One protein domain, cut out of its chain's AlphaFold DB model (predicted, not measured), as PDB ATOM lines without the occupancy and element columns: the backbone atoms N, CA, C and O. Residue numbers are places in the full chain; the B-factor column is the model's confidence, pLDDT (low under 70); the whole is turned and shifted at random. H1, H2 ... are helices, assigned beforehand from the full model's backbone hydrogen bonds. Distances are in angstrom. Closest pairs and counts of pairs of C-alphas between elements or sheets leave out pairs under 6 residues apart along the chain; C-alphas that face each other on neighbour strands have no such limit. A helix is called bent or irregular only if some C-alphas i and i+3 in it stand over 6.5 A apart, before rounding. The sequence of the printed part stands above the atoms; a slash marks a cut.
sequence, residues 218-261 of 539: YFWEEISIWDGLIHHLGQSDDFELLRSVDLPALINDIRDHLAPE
ATOM      1  N   TYR A 218     173.345 180.064  43.992       90.69
ATOM      2  CA  TYR A 218     172.772 178.795  44.440       90.69
ATOM      3  C   TYR A 218     171.362 178.578  43.896       90.69
ATOM      4  O   TYR A 218     171.023 177.454  43.526       90.69
ATOM      5  N   PHE A 219     170.568 179.646  43.810       91.25
ATOM      6  CA  PHE A 219     169.245 179.612  43.206       91.25
ATOM      7  C   PHE A 219     169.304 179.231  41.722       91.25
ATOM      8  O   PHE A 219     168.647 178.273  41.321       91.25
ATOM      9  N   TRP A 220     170.115 179.916  40.908       92.00
ATOM     10  CA  TRP A 220     170.201 179.612  39.473       92.00
ATOM     11  C   TRP A 220     170.807 178.233  39.188       92.00
ATOM     12  O   TRP A 220     170.363 177.550  38.263       92.00
ATOM     13  N   GLU A 221     171.767 177.786  40.005       92.62
ATOM     14  CA  GLU A 221     172.273 176.408  39.965       92.62
ATOM     15  C   GLU A 221     171.147 175.394  40.203       92.62
ATOM     16  O   GLU A 221     170.984 174.452  39.430       92.62
ATOM     17  N   GLU A 222     170.336 175.593  41.243       93.19
ATOM     18  CA  GLU A 222     169.225 174.696  41.571       93.19
ATOM     19  C   GLU A 222     168.140 174.686  40.509       93.19
ATOM     20  O   GLU A 222     167.652 173.617  40.156       93.19
ATOM     21  N   ILE A 223     167.784 175.847  39.965       93.88
ATOM     22  CA  ILE A 223     166.829 175.938  38.862       93.88
ATOM     23  C   ILE A 223     167.320 175.130  37.651       93.88
ATOM     24  O   ILE A 223     166.543 174.375  37.067       93.88
ATOM     25  N   SER A 224     168.615 175.194  37.326       94.12
ATOM     26  CA  SER A 224     169.196 174.358  36.269       94.12
ATOM     27  C   SER A 224     169.128 172.861  36.593       94.12
ATOM     28  O   SER A 224     168.943 172.048  35.683       94.12
ATOM     29  N   ILE A 225     169.289 172.476  37.862       94.25
ATOM     30  CA  ILE A 225     169.152 171.082  38.308       94.25
ATOM     31  C   ILE A 225     167.693 170.626  38.180       94.25
ATOM     32  O   ILE A 225     167.452 169.526  37.687       94.25
ATOM     33  N   TRP A 226     166.727 171.463  38.567       94.31
ATOM     34  CA  TRP A 226     165.298 171.176  38.431       94.31
ATOM     35  C   TRP A 226     164.881 170.985  36.975       94.31
ATOM     36  O   TRP A 226     164.200 170.007  36.670       94.31
ATOM     37  N   ASP A 227     165.335 171.853  36.070       92.19
ATOM     38  CA  ASP A 227     165.045 171.734  34.637       92.19
ATOM     39  C   ASP A 227     165.590 170.407  34.072       92.19
ATOM     40  O   ASP A 227     164.899 169.691  33.337       92.19
ATOM     41  N   GLY A 228     166.801 170.016  34.485       92.81
ATOM     42  CA  GLY A 228     167.376 168.713  34.149       92.81
ATOM     43  C   GLY A 228     166.601 167.536  34.755       92.81
ATOM     44  O   GLY A 228     166.359 166.541  34.071       92.81
ATOM     45  N   LEU A 229     166.157 167.656  36.011       92.19
ATOM     46  CA  LEU A 229     165.372 166.630  36.692       92.19
ATOM     47  C   LEU A 229     164.028 166.403  35.996       92.19
ATOM     48  O   LEU A 229     163.636 165.256  35.792       92.19
ATOM     49  N   ILE A 230     163.331 167.476  35.620       90.50
ATOM     50  CA  ILE A 230     162.064 167.405  34.883       90.50
ATOM     51  C   ILE A 230     162.264 166.619  33.588       90.50
ATOM     52  O   ILE A 230     161.487 165.710  33.293       90.50
ATOM     53  N   HIS A 231     163.328 166.920  32.841       88.31
ATOM     54  CA  HIS A 231     163.656 166.190  31.622       88.31
ATOM     55  C   HIS A 231     163.966 164.710  31.904       88.31
ATOM     56  O   HIS A 231     163.447 163.829  31.221       88.31
ATOM     57  N   HIS A 232     164.758 164.427  32.940       87.69
ATOM     58  CA  HIS A 232     165.141 163.071  33.334       87.69
ATOM     59  C   HIS A 232     163.944 162.213  33.780       87.69
ATOM     60  O   HIS A 232     163.818 161.049  33.391       87.69
ATOM     61  N   LEU A 233     163.041 162.782  34.580       86.81
ATOM     62  CA  LEU A 233     161.825 162.106  35.027       86.81
ATOM     63  C   LEU A 233     160.811 161.946  33.888       86.81
ATOM     64  O   LEU A 233     160.186 160.894  33.791       86.81
ATOM     65  N   GLY A 234     160.691 162.938  33.000       80.62
ATOM     66  CA  GLY A 234     159.778 162.904  31.854       80.62
ATOM     67  C   GLY A 234     160.130 161.859  30.789       80.62
ATOM     68  O   GLY A 234     159.257 161.451  30.030       80.62
ATOM     69  N   GLN A 235     161.382 161.396  30.745       76.62
ATOM     70  CA  GLN A 235     161.815 160.289  29.881       76.62
ATOM     71  C   GLN A 235     161.564 158.897  30.481       76.62
ATOM     72  O   GLN A 235     161.785 157.894  29.811       76.62
ATOM     73  N   SER A 236     161.160 158.816  31.751       71.94
ATOM     74  CA  SER A 236     160.960 157.538  32.435       71.94
ATOM     75  C   SER A 236     159.519 157.055  32.248       71.94
ATOM     76  O   SER A 236     158.594 157.663  32.781       71.94
ATOM     77  N   ASP A 237     159.326 155.922  31.569       69.19
ATOM     78  CA  ASP A 237     158.010 155.264  31.469       69.19
ATOM     79  C   ASP A 237     157.539 154.653  32.805       69.19
ATOM     80  O   ASP A 237     156.372 154.293  32.956       69.19
ATOM     81  N   ASP A 238     158.433 154.584  33.794       69.88
ATOM     82  CA  ASP A 238     158.235 153.908  35.080       69.88
ATOM     83  C   ASP A 238     157.235 154.604  36.024       69.88
ATOM     84  O   ASP A 238     156.813 154.010  37.017       69.88
ATOM     85  N   PHE A 239     156.858 155.862  35.761       77.56
ATOM     86  CA  PHE A 239     156.103 156.682  36.717       77.56
ATOM     87  C   PHE A 239     154.845 157.302  36.114       77.56
ATOM     88  O   PHE A 239     154.789 158.490  35.799       77.56
ATOM     89  N   GLU A 240     153.781 156.505  36.035       77.38
ATOM     90  CA  GLU A 240     152.469 156.957  35.556       77.38
ATOM     91  C   GLU A 240     151.905 158.135  36.375       77.38
ATOM     92  O   GLU A 240     151.289 159.039  35.812       77.38
ATOM     93  N   LEU A 241     152.207 158.194  37.680       77.94
ATOM     94  CA  LEU A 241     151.822 159.298  38.571       77.94
ATOM     95  C   LEU A 241     152.307 160.669  38.082       77.94
ATOM     96  O   LEU A 241     151.589 161.657  38.246       77.94
ATOM     97  N   LEU A 242     153.472 160.743  37.430       80.56
ATOM     98  CA  LEU A 242     154.005 162.005  36.909       80.56
ATOM     99  C   LEU A 242     153.132 162.593  35.798       80.56
ATOM    100  O   LEU A 242     153.110 163.806  35.629       80.56
ATOM    101  N   ARG A 243     152.349 161.770  35.086       77.62
ATOM    102  CA  ARG A 243     151.433 162.245  34.033       77.62
ATOM    103  C   ARG A 243     150.274 163.082  34.582       77.62
ATOM    104  O   ARG A 243     149.657 163.825  33.829       77.62
ATOM    105  N   SER A 244     149.974 162.955  35.876       74.88
ATOM    106  CA  SER A 244     148.942 163.746  36.559       74.88
ATOM    107  C   SER A 244     149.452 165.054  37.175       74.88
ATOM    108  O   SER A 244     148.657 165.786  37.765       74.88
ATOM    109  N   VAL A 245     150.749 165.364  37.049       79.38
ATOM    110  CA  VAL A 245     151.370 166.537  37.674       79.38
ATOM    111  C   VAL A 245     152.126 167.362  36.641       79.38
ATOM    112  O   VAL A 245     153.037 166.875  35.977       79.38
ATOM    113  N   ASP A 246     151.797 168.648  36.561       83.00
ATOM    114  CA  ASP A 246     152.562 169.618  35.779       83.00
ATOM    115  C   ASP A 246     153.789 170.087  36.583       83.00
ATOM    116  O   ASP A 246     153.794 171.142  37.220       83.00
ATOM    117  N   LEU A 247     154.824 169.239  36.620       84.56
ATOM    118  CA  LEU A 247     156.094 169.564  37.278       84.56
ATOM    119  C   LEU A 247     156.759 170.837  36.715       84.56
ATOM    120  O   LEU A 247     157.219 171.639  37.528       84.56
ATOM    121  N   PRO A 248     156.809 171.068  35.384       86.81
ATOM    122  CA  PRO A 248     157.313 172.325  34.835       86.81
ATOM    123  C   PRO A 248     156.595 173.553  35.390       86.81
ATOM    124  O   PRO A 248     157.263 174.498  35.806       86.81
ATOM    125  N   ALA A 249     155.258 173.545  35.432       83.88
ATOM    126  CA  ALA A 249     154.500 174.660  35.991       83.88
ATOM    127  C   ALA A 249     154.843 174.891  37.468       83.88
ATOM    128  O   ALA A 249     155.116 176.023  37.850       83.88
ATOM    129  N   LEU A 250     154.937 173.831  38.277       84.19
ATOM    130  CA  LEU A 250     155.268 173.950  39.701       84.19
ATOM    131  C   LEU A 250     156.668 174.540  39.941       84.19
ATOM    132  O   LEU A 250     156.847 175.365  40.838       84.19
ATOM    133  N   ILE A 251     157.672 174.142  39.153       87.31
ATOM    134  CA  ILE A 251     159.026 174.708  39.265       87.31
ATOM    135  C   ILE A 251     159.071 176.151  38.756       87.31
ATOM    136  O   ILE A 251     159.738 176.986  39.374       87.31
ATOM    137  N   ASN A 252     158.351 176.468  37.679       87.06
ATOM    138  CA  ASN A 252     158.222 177.845  37.204       87.06
ATOM    139  C   ASN A 252     157.542 178.732  38.251       87.06
ATOM    140  O   ASN A 252     158.031 179.826  38.507       87.06
ATOM    141  N   ASP A 253     156.517 178.235  38.943       83.81
ATOM    142  CA  ASP A 253     155.894 178.962  40.046       83.81
ATOM    143  C   ASP A 253     156.922 179.266  41.144       83.81
ATOM    144  O   ASP A 253     157.025 180.406  41.592       83.81
ATOM    145  N   ILE A 254     157.745 178.296  41.562       85.88
ATOM    146  CA  ILE A 254     158.806 178.545  42.559       85.88
ATOM    147  C   ILE A 254     159.799 179.591  42.053       85.88
ATOM    148  O   ILE A 254     160.179 180.486  42.809       85.88
ATOM    149  N   ARG A 255     160.211 179.489  40.784       89.56
ATOM    150  CA  ARG A 255     161.136 180.430  40.147       89.56
ATOM    151  C   ARG A 255     160.576 181.850  40.169       89.56
ATOM    152  O   ARG A 255     161.264 182.757  40.627       89.56
ATOM    153  N   ASP A 256     159.331 182.022  39.741       85.81
ATOM    154  CA  ASP A 256     158.669 183.321  39.628       85.81
ATOM    155  C   ASP A 256     158.366 183.944  40.996       85.81
ATOM    156  O   ASP A 256     158.321 185.168  41.123       85.81
ATOM    157  N   HIS A 257     158.213 183.125  42.041       80.19
ATOM    158  CA  HIS A 257     158.046 183.607  43.412       80.19
ATOM    159  C   HIS A 257     159.373 183.942  44.101       80.19
ATOM    160  O   HIS A 257     159.414 184.896  44.874       80.19
ATOM    161  N   LEU A 258     160.441 183.174  43.860       83.88
ATOM    162  CA  LEU A 258     161.708 183.329  44.579       83.88
ATOM    163  C   LEU A 258     162.681 184.290  43.882       83.88
ATOM    164  O   LEU A 258     163.375 185.034  44.567       83.88
ATOM    165  N   ALA A 259     162.713 184.337  42.546       88.31
ATOM    166  CA  ALA A 259     163.619 185.224  41.809       88.31
ATOM    167  C   ALA A 259     163.451 186.716  42.171       88.31
ATOM    168  O   ALA A 259     164.467 187.391  42.347       88.31
ATOM    169  N   PRO A 260     162.226 187.253  42.363       85.31
ATOM    170  CA  PRO A 260     162.055 188.633  42.818       85.31
ATOM    171  C   PRO A 260     162.607 188.901  44.224       85.31
ATOM    172  O   PRO A 260     162.934 190.044  44.528       85.31
ATOM    173  N   GLU A 261     162.731 187.880  45.083       84.38
ATOM    174  CA  GLU A 261     163.307 188.025  46.430       84.38
ATOM    175  C   GLU A 261     164.841 188.192  46.397       84.38
ATOM    176  O   GLU A 261     165.427 188.627  47.387       84.38
TER     177      GLU A 261
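Overview. This is residues 218 to 261 of the 539 residues of the protein "ABC1 domain-containing protein" of Verrucomicrobiae bacterium DG1235 (UniProt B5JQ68). Two long helices, H1 and H3, lie side by side and run opposite ways, making a narrow U whose turn is a loop with the short helix H2 in it. Residues 235 to 241, at the turn, stick out beyond the pair, and no third part covers the two helices. The printed part has 44 residues with three named helices, in the order H1, H2, H3, and no named strand; the class is all helix. The whole is loose, with a radius of gyration of the C-alphas of 11.7 A, and spans 36 by 18 by 8 A, only just flat.

Along the chain. Find C-alpha 218 at (172.772, 178.795, 44.440); from there H1, residues 218 to 234, runs 24.1 A to C-alpha 234 at (159.778, 162.904, 31.854). After a tight link of 5 residues comes H2, residues 240 to 244. A tight link of 2 residues leads on to H3, residues 247 to 261, which runs 21.8 A to C-alpha 261 at (163.307, 188.025, 46.430). H3 is neither bent nor irregular, but only just: C-alphas 257 and 260 are 6.5 A apart.

Arrangement. Look first at H1 and H3, which touch at a shallow tilt of 7 degrees and run opposite ways. Their closest C-alphas are those of Ile 230 and Leu 247, 6.8 A apart, and H1 touches H3 with residues 223 to 230 alone. H1 and H2 are close but not clearly touching; their closest C-alphas, those of Gly 234 and Leu 242, are 7.7 A apart. H2 and H3 meet only through their link. In H1 every O i to N i+4 pair is within hydrogen-bond range; in H3 it is 9 of 11, and in H2 0 of 1, beside 2 of 2 O i to N i+3 pairs.

Size, cuts and confidence. Look for the two C-alphas farthest apart at Asp 237 and Glu 261, 36.4 A from each other, while those of Tyr 218 and Glu 261, the first and last printed, are 13.4 A apart. The printed part has no cut, and neither link is long. Residues 235 to 241 stand free. The mean pLDDT of the printed part is 85.1, and residues 237 to 238 are under 70.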